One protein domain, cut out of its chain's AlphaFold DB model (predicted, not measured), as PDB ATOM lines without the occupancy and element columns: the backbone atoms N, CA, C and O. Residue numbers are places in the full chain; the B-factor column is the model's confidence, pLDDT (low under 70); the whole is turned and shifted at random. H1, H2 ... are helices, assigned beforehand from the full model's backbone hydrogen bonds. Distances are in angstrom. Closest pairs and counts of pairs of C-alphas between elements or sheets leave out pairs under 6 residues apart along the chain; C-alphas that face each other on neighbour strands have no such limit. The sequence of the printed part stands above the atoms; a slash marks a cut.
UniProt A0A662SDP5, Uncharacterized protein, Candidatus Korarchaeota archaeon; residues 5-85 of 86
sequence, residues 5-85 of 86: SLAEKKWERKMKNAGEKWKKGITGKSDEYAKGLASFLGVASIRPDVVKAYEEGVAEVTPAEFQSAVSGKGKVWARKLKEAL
ATOM      1  N   SER A   5      11.849 -48.753  10.334       87.12
ATOM      2  CA  SER A   5      11.066 -49.910   9.877       87.12
ATOM      3  C   SER A   5      10.824 -50.940  10.991       87.12
ATOM      4  O   SER A   5       9.730 -51.496  11.112       87.12
ATOM      5  N   LEU A   6      11.815 -51.185  11.860       87.12
ATOM      6  CA  LEU A   6      11.637 -52.066  13.016       87.12
ATOM      7  C   LEU A   6      10.658 -51.462  14.035       87.12
ATOM      8  O   LEU A   6       9.865 -52.189  14.642       87.12
ATOM      9  N   ALA A   7      10.691 -50.139  14.209       86.19
ATOM     10  CA  ALA A   7       9.783 -49.428  15.097       86.19
ATOM     11  C   ALA A   7       8.335 -49.420  14.566       86.19
ATOM     12  O   ALA A   7       7.418 -49.691  15.338       86.19
ATOM     13  N   GLU A   8       8.137 -49.249  13.255       89.44
ATOM     14  CA  GLU A   8       6.835 -49.386  12.579       89.44
ATOM     15  C   GLU A   8       6.227 -50.776  12.813       89.44
ATOM     16  O   GLU A   8       5.117 -50.900  13.330       89.44
ATOM     17  N   LYS A   9       6.983 -51.850  12.547       88.38
ATOM     18  CA  LYS A   9       6.520 -53.229  12.798       88.38
ATOM     19  C   LYS A   9       6.185 -53.472  14.270       88.38
ATOM     20  O   LYS A   9       5.300 -54.261  14.603       88.38
ATOM     21  N   LYS A  10       6.913 -52.836  15.193       87.88
ATOM     22  CA  LYS A  10       6.616 -52.908  16.630       87.88
ATOM     23  C   LYS A  10       5.324 -52.164  16.969       87.88
ATOM     24  O   LYS A  10       4.567 -52.666  17.796       87.88
ATOM     25  N   TRP A  11       5.074 -51.020  16.340       88.94
ATOM     26  CA  TRP A  11       3.838 -50.261  16.487       88.94
ATOM     27  C   TRP A  11       2.628 -51.085  16.035       88.94
ATOM     28  O   TRP A  11       1.728 -51.310  16.839       88.94
ATOM     29  N   GLU A  12       2.668 -51.656  14.829       89.69
ATOM     30  CA  GLU A  12       1.575 -52.487  14.294       89.69
ATOM     31  C   GLU A  12       1.267 -53.685  15.205       89.69
ATOM     32  O   GLU A  12       0.117 -53.943  15.557       89.69
ATOM     33  N   ARG A  13       2.304 -54.374  15.705       89.62
ATOM     34  CA  ARG A  13       2.119 -55.473  16.671       89.62
ATOM     35  C   ARG A  13       1.448 -55.021  17.966       89.62
ATOM     36  O   ARG A  13       0.632 -55.760  18.510       89.62
ATOM     37  N   LYS A  14       1.792 -53.834  18.474       86.94
ATOM     38  CA  LYS A  14       1.162 -53.277  19.681       86.94
ATOM     39  C   LYS A  14      -0.291 -52.887  19.431       86.94
ATOM     40  O   LYS A  14      -1.113 -53.066  20.328       86.94
ATOM     41  N   MET A  15      -0.595 -52.403  18.229       89.94
ATOM     42  CA  MET A  15      -1.931 -51.940  17.870       89.94
ATOM     43  C   MET A  15      -2.876 -53.047  17.412       89.94
ATOM     44  O   MET A  15      -4.071 -52.796  17.330       89.94
ATOM     45  N   LYS A  16      -2.392 -54.278  17.194       88.56
ATOM     46  CA  LYS A  16      -3.202 -55.421  16.732       88.56
ATOM     47  C   LYS A  16      -4.488 -55.660  17.543       88.56
ATOM     48  O   LYS A  16      -5.495 -56.038  16.963       88.56
ATOM     49  N   ASN A  17      -4.450 -55.414  18.856       89.38
ATOM     50  CA  ASN A  17      -5.601 -55.579  19.757       89.38
ATOM     51  C   ASN A  17      -5.911 -54.269  20.507       89.38
ATOM     52  O   ASN A  17      -6.291 -54.294  21.679       89.38
ATOM     53  N   ALA A  18      -5.633 -53.119  19.893       91.56
ATOM     54  CA  ALA A  18      -5.821 -51.821  20.525       91.56
ATOM     55  C   ALA A  18      -7.294 -51.526  20.817       91.56
ATOM     56  O   ALA A  18      -7.565 -50.981  21.878       91.56
ATOM     57  N   GLY A  19      -8.224 -51.926  19.945       92.12
ATOM     58  CA  GLY A  19      -9.659 -51.677  20.113       92.12
ATOM     59  C   GLY A  19     -10.218 -52.207  21.431       92.12
ATOM     60  O   GLY A  19     -10.713 -51.441  22.255       92.12
ATOM     61  N   GLU A  20     -10.084 -53.514  21.670       93.62
ATOM     62  CA  GLU A  20     -10.574 -54.142  22.904       93.62
ATOM     63  C   GLU A  20      -9.848 -53.623  24.145       93.62
ATOM     64  O   GLU A  20     -10.475 -53.340  25.168       93.62
ATOM     65  N   LYS A  21      -8.520 -53.469  24.060       93.62
ATOM     66  CA  LYS A  21      -7.710 -52.972  25.179       93.62
ATOM     67  C   LYS A  21      -8.076 -51.543  25.549       93.62
ATOM     68  O   LYS A  21      -8.157 -51.239  26.735       93.62
ATOM     69  N   TRP A  22      -8.291 -50.691  24.551       94.50
ATOM     70  CA  TRP A  22      -8.731 -49.318  24.741       94.50
ATOM     71  C   TRP A  22     -10.103 -49.306  25.404       94.50
ATOM     72  O   TRP A  22     -10.199 -48.831  26.531       94.50
ATOM     73  N   LYS A  23     -11.121 -49.926  24.787       94.31
ATOM     74  CA  LYS A  23     -12.497 -49.914  25.306       94.31
ATOM     75  C   LYS A  23     -12.556 -50.454  26.737       94.31
ATOM     76  O   LYS A  23     -13.098 -49.801  27.618       94.31
ATOM     77  N   LYS A  24     -11.914 -51.592  27.017       94.50
ATOM     78  CA  LYS A  24     -11.834 -52.144  28.379       94.50
ATOM     79  C   LYS A  24     -11.127 -51.203  29.362       94.50
ATOM     80  O   LYS A  24     -11.485 -51.160  30.532       94.50
ATOM     81  N   GLY A  25     -10.096 -50.496  28.908       93.69
ATOM     82  CA  GLY A  25      -9.300 -49.604  29.745       93.69
ATOM     83  C   GLY A  25     -10.003 -48.301  30.122       93.69
ATOM     84  O   GLY A  25      -9.620 -47.712  31.132       93.69
ATOM     85  N   ILE A  26     -10.991 -47.871  29.333       94.19
ATOM     86  CA  ILE A  26     -11.615 -46.543  29.434       94.19
ATOM     87  C   ILE A  26     -13.118 -46.568  29.760       94.19
ATOM     88  O   ILE A  26     -13.634 -45.576  30.272       94.19
ATOM     89  N   THR A  27     -13.822 -47.682  29.522       94.19
ATOM     90  CA  THR A  27     -15.229 -47.844  29.929       94.19
ATOM     91  C   THR A  27     -15.371 -47.710  31.445       94.19
ATOM     92  O   THR A  27     -14.635 -48.351  32.194       94.19
ATOM     93  N   GLY A  28     -16.334 -46.895  31.886       93.75
ATOM     94  CA  GLY A  28     -16.602 -46.649  33.308       93.75
ATOM     95  C   GLY A  28     -15.536 -45.812  34.019       93.75
ATOM     96  O   GLY A  28     -15.542 -45.763  35.241       93.75
ATOM     97  N   LYS A  29     -14.618 -45.177  33.273       95.81
ATOM     98  CA  LYS A  29     -13.533 -44.348  33.824       95.81
ATOM     99  C   LYS A  29     -13.719 -42.847  33.606       95.81
ATOM    100  O   LYS A  29     -12.751 -42.111  33.397       95.81
ATOM    101  N   SER A  30     -14.968 -42.395  33.566       94.81
ATOM    102  CA  SER A  30     -15.308 -40.979  33.407       94.81
ATOM    103  C   SER A  30     -14.793 -40.142  34.586       94.81
ATOM    104  O   SER A  30     -14.276 -39.044  34.374       94.81
ATOM    105  N   ASP A  31     -14.792 -40.697  35.799       95.25
ATOM    106  CA  ASP A  31     -14.232 -40.057  36.994       95.25
ATOM    107  C   ASP A  31     -12.708 -39.891  36.928       95.25
ATOM    108  O   ASP A  31     -12.181 -38.824  37.251       95.25
ATOM    109  N   GLU A  32     -11.962 -40.920  36.517       96.75
ATOM    110  CA  GLU A  32     -10.508 -40.823  36.359       96.75
ATOM    111  C   GLU A  32     -10.127 -39.868  35.233       96.75
ATOM    112  O   GLU A  32      -9.160 -39.117  35.375       96.75
ATOM    113  N   TYR A  33     -10.899 -39.853  34.144       94.81
ATOM    114  CA  TYR A  33     -10.754 -38.858  33.085       94.81
ATOM    115  C   TYR A  33     -10.937 -37.436  33.635       94.81
ATOM    116  O   TYR A  33     -10.061 -36.589  33.445       94.81
ATOM    117  N   ALA A  34     -12.018 -37.188  34.382       96.62
ATOM    118  CA  ALA A  34     -12.301 -35.889  34.982       96.62
ATOM    119  C   ALA A  34     -11.200 -35.454  35.961       96.62
ATOM    120  O   ALA A  34     -10.728 -34.319  35.893       96.62
ATOM    121  N   LYS A  35     -10.737 -36.359  36.833       97.12
ATOM    122  CA  LYS A  35      -9.643 -36.100  37.786       97.12
ATOM    123  C   LYS A  35      -8.330 -35.784  37.078       97.12
ATOM    124  O   LYS A  35      -7.655 -34.823  37.443       97.12
ATOM    125  N   GLY A  36      -7.973 -36.567  36.060       96.12
ATOM    126  CA  GLY A  36      -6.764 -36.344  35.269       96.12
ATOM    127  C   GLY A  36      -6.791 -34.994  34.554       96.12
ATOM    128  O   GLY A  36      -5.813 -34.251  34.599       96.12
ATOM    129  N   LEU A  37      -7.932 -34.642  33.957       95.69
ATOM    130  CA  LEU A  37      -8.106 -33.369  33.265       95.69
ATOM    131  C   LEU A  37      -8.100 -32.177  34.235       95.69
ATOM    132  O   LEU A  37      -7.442 -31.179  33.958       95.69
ATOM    133  N   ALA A  38      -8.764 -32.292  35.389       96.94
ATOM    134  CA  ALA A  38      -8.747 -31.266  36.434       96.94
ATOM    135  C   ALA A  38      -7.318 -30.996  36.926       96.94
ATOM    136  O   ALA A  38      -6.876 -29.847  36.966       96.94
ATOM    137  N   SER A  39      -6.566 -32.066  37.211       97.62
ATOM    138  CA  SER A  39      -5.168 -31.977  37.635       97.62
ATOM    139  C   SER A  39      -4.276 -31.347  36.569       97.62
ATOM    140  O   SER A  39      -3.423 -30.535  36.910       97.62
ATOM    141  N   PHE A  40      -4.464 -31.701  35.297       94.50
ATOM    142  CA  PHE A  40      -3.688 -31.139  34.193       94.50
ATOM    143  C   PHE A  40      -3.942 -29.637  34.005       94.50
ATOM    144  O   PHE A  40      -3.013 -28.885  33.725       94.50
ATOM    145  N   LEU A  41      -5.190 -29.198  34.183       95.50
ATOM    146  CA  LEU A  41      -5.595 -27.798  34.025       95.50
ATOM    147  C   LEU A  41      -5.399 -26.950  35.292       95.50
ATOM    148  O   LEU A  41      -5.584 -25.737  35.237       95.50
ATOM    149  N   GLY A  42      -5.053 -27.562  36.428       96.94
ATOM    150  CA  GLY A  42      -4.926 -26.864  37.709       96.94
ATOM    151  C   GLY A  42      -6.261 -26.357  38.268       96.94
ATOM    152  O   GLY A  42      -6.287 -25.350  38.972       96.94
ATOM    153  N   VAL A  43      -7.372 -27.028  37.950       97.12
ATOM    154  CA  VAL A  43      -8.721 -26.672  38.424       97.12
ATOM    155  C   VAL A  43      -9.244 -27.709  39.415       97.12
ATOM    156  O   VAL A  43      -8.817 -28.859  39.414       97.12
ATOM    157  N   ALA A  44     -10.193 -27.313  40.266       95.94
ATOM    158  CA  ALA A  44     -10.735 -28.198  41.299       95.94
ATOM    159  C   ALA A  44     -11.628 -29.319  40.735       95.94
ATOM    160  O   ALA A  44     -11.635 -30.431  41.259       95.94
ATOM    161  N   SER A  45     -12.393 -29.039  39.678       96.19
ATOM    162  CA  SER A  45     -13.288 -30.011  39.051       96.19
ATOM    163  C   SER A  45     -13.553 -29.676  37.586       96.19
ATOM    164  O   SER A  45     -13.404 -28.536  37.143       96.19
ATOM    165  N   ILE A  46     -13.949 -30.700  36.828       97.44
ATOM    166  CA  ILE A  46     -14.421 -30.565  35.450       97.44
ATOM    167  C   ILE A  46     -15.941 -30.468  35.459       97.44
ATOM    168  O   ILE A  46     -16.610 -31.108  36.272       97.44
ATOM    169  N   ARG A  47     -16.486 -29.656  34.553       96.94
ATOM    170  CA  ARG A  47     -17.931 -29.482  34.455       96.94
ATOM    171  C   ARG A  47     -18.624 -30.815  34.108       96.94
ATOM    172  O   ARG A  47     -18.117 -31.543  33.248       96.94
ATOM    173  N   PRO A  48     -19.787 -31.129  34.709       95.81
ATOM    174  CA  PRO A  48     -20.475 -32.403  34.481       95.81
ATOM    175  C   PRO A  48     -20.855 -32.678  33.018       95.81
ATOM    176  O   PRO A  48     -20.836 -33.830  32.597       95.81
ATOM    177  N   ASP A  49     -21.158 -31.640  32.228       95.88
ATOM    178  CA  ASP A  49     -21.466 -31.761  30.794       95.88
ATOM    179  C   ASP A  49     -20.301 -32.360  29.999       95.88
ATOM    180  O   ASP A  49     -20.511 -33.196  29.123       95.88
ATOM    181  N   VAL A  50     -19.065 -31.989  30.340       95.00
ATOM    182  CA  VAL A  50     -17.854 -32.490  29.674       95.00
ATOM    183  C   VAL A  50     -17.609 -33.958  30.020       95.00
ATOM    184  O   VAL A  50     -17.261 -34.752  29.148       95.00
ATOM    185  N   VAL A  51     -17.812 -34.333  31.286       96.00
ATOM    186  CA  VAL A  51     -17.657 -35.721  31.750       96.00
ATOM    187  C   VAL A  51     -18.703 -36.625  31.098       96.00
ATOM    188  O   VAL A  51     -18.363 -37.702  30.609       96.00
ATOM    189  N   LYS A  52     -19.952 -36.151  31.011       95.56
ATOM    190  CA  LYS A  52     -21.041 -36.852  30.328       95.56
ATOM    191  C   LYS A  52     -20.756 -37.032  28.836       95.56
ATOM    192  O   LYS A  52     -20.874 -38.144  28.337       95.56
ATOM    193  N   ALA A  53     -20.314 -35.980  28.145       95.81
ATOM    194  CA  ALA A  53     -19.959 -36.065  26.728       95.81
ATOM    195  C   ALA A  53     -18.808 -37.056  26.472       95.81
ATOM    196  O   ALA A  53     -18.828 -37.788  25.483       95.81
ATOM    197  N   TYR A  54     -17.818 -37.117  27.372       94.56
ATOM    198  CA  TYR A  54     -16.776 -38.143  27.319       94.56
ATOM    199  C   TYR A  54     -17.369 -39.548  27.459       94.56
ATOM    200  O   TYR A  54     -17.059 -40.416  26.651       94.56
ATOM    201  N   GLU A  55     -18.223 -39.781  28.455       95.56
ATOM    202  CA  GLU A  55     -18.831 -41.093  28.695       95.56
ATOM    203  C   GLU A  55     -19.710 -41.558  27.525       95.56
ATOM    204  O   GLU A  55     -19.592 -42.704  27.089       95.56
ATOM    205  N   GLU A  56     -20.523 -40.663  26.965       96.06
ATOM    206  CA  GLU A  56     -21.364 -40.934  25.793       96.06
ATOM    207  C   GLU A  56     -20.516 -41.254  24.557       96.06
ATOM    208  O   GLU A  56     -20.722 -42.290  23.922       96.06
ATOM    209  N   GLY A  57     -19.498 -40.437  24.262       94.38
ATOM    210  CA  GLY A  57     -18.592 -40.686  23.140       94.38
ATOM    211  C   GLY A  57     -17.783 -41.975  23.313       94.38
ATOM    212  O   GLY A  57     -17.558 -42.720  22.359       94.38
ATOM    213  N   VAL A  58     -17.383 -42.291  24.548       94.25
ATOM    214  CA  VAL A  58     -16.796 -43.589  24.877       94.25
ATOM    215  C   VAL A  58     -17.780 -44.697  24.568       94.25
ATOM    216  O   VAL A  58     -17.358 -45.659  23.941       94.25
ATOM    217  N   ALA A  59     -19.041 -44.602  24.994       93.75
ATOM    218  CA  ALA A  59     -20.051 -45.639  24.816       93.75
ATOM    219  C   ALA A  59     -20.345 -45.920  23.334       93.75
ATOM    220  O   ALA A  59     -20.374 -47.095  22.958       93.75
ATOM    221  N   GLU A  60     -20.452 -44.871  22.517       95.56
ATOM    222  CA  GLU A  60     -20.763 -44.926  21.084       95.56
ATOM    223  C   GLU A  60     -19.695 -45.664  20.264       95.56
ATOM    224  O   GLU A  60     -20.024 -46.465  19.395       95.56
ATOM    225  N   VAL A  61     -18.410 -45.473  20.577       94.62
ATOM    226  CA  VAL A  61     -17.318 -46.066  19.790       94.62
ATOM    227  C   VAL A  61     -17.117 -47.540  20.138       94.62
ATOM    228  O   VAL A  61     -16.717 -47.899  21.253       94.62
ATOM    229  N   THR A  62     -17.309 -48.431  19.174       95.00
ATOM    230  CA  THR A  62     -17.053 -49.865  19.351       95.00
ATOM    231  C   THR A  62     -15.550 -50.191  19.327       95.00
ATOM    232  O   THR A  62     -14.745 -49.471  18.726       95.00
ATOM    233  N   PRO A  63     -15.128 -51.324  19.927       94.81
ATOM    234  CA  PRO A  63     -13.756 -51.810  19.787       94.81
ATOM    235  C   PRO A  63     -13.313 -51.959  18.325       94.81
ATOM    236  O   PRO A  63     -12.164 -51.662  18.008       94.81
ATOM    237  N   ALA A  64     -14.209 -52.401  17.437       93.19
ATOM    238  CA  ALA A  64     -13.908 -52.614  16.024       93.19
ATOM    239  C   ALA A  64     -13.675 -51.293  15.276       93.19
ATOM    240  O   ALA A  64     -12.722 -51.191  14.504       93.19
ATOM    241  N   GLU A  65     -14.482 -50.266  15.544       93.62
ATOM    242  CA  GLU A  65     -14.302 -48.934  14.959       93.62
ATOM    243  C   GLU A  65     -12.998 -48.297  15.427       93.62
ATOM    244  O   GLU A  65     -12.217 -47.821  14.603       93.62
ATOM    245  N   PHE A  66     -12.701 -48.371  16.729       93.31
ATOM    246  CA  PHE A  66     -11.421 -47.892  17.244       93.31
ATOM    247  C   PHE A  66     -10.250 -48.666  16.627       93.31
ATOM    248  O   PHE A  66      -9.258 -48.070  16.202       93.31
ATOM    249  N   GLN A  67     -10.360 -49.995  16.531       93.62
ATOM    250  CA  GLN A  67      -9.343 -50.842  15.913       93.62
ATOM    251  C   GLN A  67      -9.121 -50.458  14.449       93.62
ATOM    252  O   GLN A  67      -7.973 -50.314  14.030       93.62
ATOM    253  N   SER A  68     -10.187 -50.251  13.679       91.25
ATOM    254  CA  SER A  68     -10.116 -49.781  12.294       91.25
ATOM    255  C   SER A  68      -9.431 -48.414  12.208       91.25
ATOM    256  O   SER A  68      -8.516 -48.219  11.409       91.25
ATOM    257  N   ALA A  69      -9.770 -47.499  13.120       89.88
ATOM    258  CA  ALA A  69      -9.190 -46.165  13.171       89.88
ATOM    259  C   ALA A  69      -7.691 -46.151  13.493       89.88
ATOM    260  O   ALA A  69      -7.031 -45.160  13.184       89.88
ATOM    261  N   VAL A  70      -7.127 -47.192  14.108       88.25
ATOM    262  CA  VAL A  70      -5.684 -47.263  14.400       88.25
ATOM    263  C   VAL A  70      -4.934 -48.266  13.523       88.25
ATOM    264  O   VAL A  70      -3.728 -48.137  13.354       88.25
ATOM    265  N   SER A  71      -5.599 -49.241  12.913       88.38
ATOM    266  CA  SER A  71      -4.922 -50.265  12.109       88.38
ATOM    267  C   SER A  71      -4.218 -49.667  10.888       88.38
ATOM    268  O   SER A  71      -4.752 -48.790  10.212       88.38
ATOM    269  N   GLY A  72      -2.995 -50.124  10.600       85.31
ATOM    270  CA  GLY A  72      -2.244 -49.698   9.413       85.31
ATOM    271  C   GLY A  72      -1.686 -48.270   9.475       85.31
ATOM    272  O   GLY A  72      -1.078 -47.800   8.508       85.31
ATOM    273  N   LYS A  73      -1.854 -47.556  10.598       88.81
ATOM    274  CA  LYS A  73      -1.290 -46.209  10.786       88.81
ATOM    275  C   LYS A  73       0.195 -46.212  11.166       88.81
ATOM    276  O   LYS A  73       0.753 -45.133  11.361       88.81
ATOM    277  N   GLY A  74       0.876 -47.358  11.197       84.69
ATOM    278  CA  GLY A  74       2.306 -47.457  11.492       84.69
ATOM    279  C   GLY A  74       3.170 -46.631  10.537       84.69
ATOM    280  O   GLY A  74       4.067 -45.921  10.989       84.69
ATOM    281  N   LYS A  75       2.848 -46.625   9.236       86.69
ATOM    282  CA  LYS A  75       3.534 -45.773   8.245       86.69
ATOM    283  C   LYS A  75       3.329 -44.284   8.513       86.69
ATOM    284  O   LYS A  75       4.267 -43.498   8.408       86.69
ATOM    285  N   VAL A  76       2.106 -43.890   8.879       87.50
ATOM    286  CA  VAL A  76       1.782 -42.496   9.227       87.50
ATOM    287  C   VAL A  76       2.524 -42.082  10.495       87.50
ATOM    288  O   VAL A  76       3.092 -40.994  10.538       87.50
ATOM    289  N   TRP A  77       2.568 -42.957  11.501       87.88
ATOM    290  CA  TRP A  77       3.340 -42.760  12.724       87.88
ATOM    291  C   TRP A  77       4.836 -42.591  12.427       87.88
ATOM    292  O   TRP A  77       5.434 -41.617  12.876       87.88
ATOM    293  N   ALA A  78       5.424 -43.480  11.623       86.62
ATOM    294  CA  ALA A  78       6.838 -43.431  11.260       86.62
ATOM    295  C   ALA A  78       7.192 -42.139  10.509       86.62
ATOM    296  O   ALA A  78       8.181 -41.483  10.836       86.62
ATOM    297  N   ARG A  79       6.359 -41.738   9.538       91.38
ATOM    298  CA  ARG A  79       6.534 -40.481   8.798       91.38
ATOM    299  C   ARG A  79       6.509 -39.270   9.733       91.38
ATOM    300  O   ARG A  79       7.459 -38.497   9.725       91.38
ATOM    301  N   LYS A  80       5.471 -39.144  10.565       89.94
ATOM    302  CA  LYS A  80       5.335 -38.016  11.501       89.94
ATOM    303  C   LYS A  80       6.458 -37.969  12.536       89.94
ATOM    304  O   LYS A  80       6.896 -36.887  12.899       89.94
ATOM    305  N   LEU A  81       6.936 -39.125  12.999       86.56
ATOM    306  CA  LEU A  81       8.082 -39.189  13.908       86.56
ATOM    307  C   LEU A  81       9.351 -38.645  13.248       86.56
ATOM    308  O   LEU A  81      10.105 -37.931  13.898       86.56
ATOM    309  N   LYS A  82       9.589 -38.978  11.974       88.50
ATOM    310  CA  LYS A  82      10.729 -38.444  11.226       88.50
ATOM    311  C   LYS A  82      10.604 -36.928  11.051       88.50
ATOM    312  O   LYS A  82      11.520 -36.224  11.435       88.50
ATOM    313  N   GLU A  83       9.458 -36.452  10.563       91.38
ATOM    314  CA  GLU A  83       9.169 -35.016  10.375       91.38
ATOM    315  C   GLU A  83       9.321 -34.194  11.665       91.38
ATOM    316  O   GLU A  83       9.749 -33.052  11.618       91.38
ATOM    317  N   ALA A  84       8.978 -34.752  12.828       85.75
ATOM    318  CA  ALA A  84       9.104 -34.047  14.104       85.75
ATOM    319  C   ALA A  84      10.551 -33.950  14.628       85.75
ATOM    320  O   ALA A  84      10.801 -33.197  15.566       85.75
ATOM    321  N   LEU A  85      11.478 -34.749  14.092       84.31
ATOM    322  CA  LEU A  85      12.844 -34.901  14.613       84.31
ATOM    323  C   LEU A  85      13.937 -34.477  13.621       84.31
ATOM    324  O   LEU A  85      15.116 -34.535  13.975       84.31
TER     325      LEU A  85
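This is residues 5 to 85 of the 86 residues of an uncharacterized protein of Candidatus Korarchaeota archaeon (UniProt A0A662SDP5). The six helices make an open, flat arch of two strings of helices, H1, H2 and H3 running out along it and H4, H5 and H6 coming back. H2 and H5 meet near the middle of the arch, H3 and H6 are its two legs, and residues 80 to 85 stick out. The printed part has 81 residues with six named helices, H1 to H6 in chain order, and no named strand; its class is all helix. It is loose, with a radius of gyration of the C-alphas of 15.8 A, and spans 44 by 31 by 15 A.

Start at H4, residues 48 to 60, the longest helix: its residues 51 to 55 alone touch H3, residues 30 to 41, through residues 30 to 34 alone. Their closest C-alphas, Ser 30 and Glu 55, are 5.9 A apart, at a steep tilt of 53 degrees, opposite ways. Next find H2, residues 18 to 26, which touches H5, residues 63 to 70; the closest C-alphas, Gly 19 and Pro 63, are 4.1 A apart, at a steep tilt of 63 degrees. Farther on, H1, residues 5 to 15, touches H6, residues 74 to 83, with the C-alphas of Glu 8 and Gly 74 closest at 5.0 A, at a steep tilt of 51 degrees. The packing is mostly crossed, with no touching pair at a shallow tilt. H3 and H6 are apart. In the six helices every O i to N i+4 pair is within hydrogen-bond range.

Find C-alpha 48 at (-20.475, -32.403, 34.481); from there H4 runs 18.3 A to C-alpha 60. H3 is 16.4 A long, H1 15.4 A, H6 14.3 A, H2 11.9 A and H5 10.7 A. H1 begins at C-alpha 5 at (11.066, -49.910, 9.877), and H6 ends at C-alpha 83 at (9.169, -35.016, 10.375).

The farthest C-alphas, Ser 5 and Ala 44, are 44.0 A apart. The printed part has no cut and no long link. Mean pLDDT of the printed part is 92.4, and no printed residue is under 70.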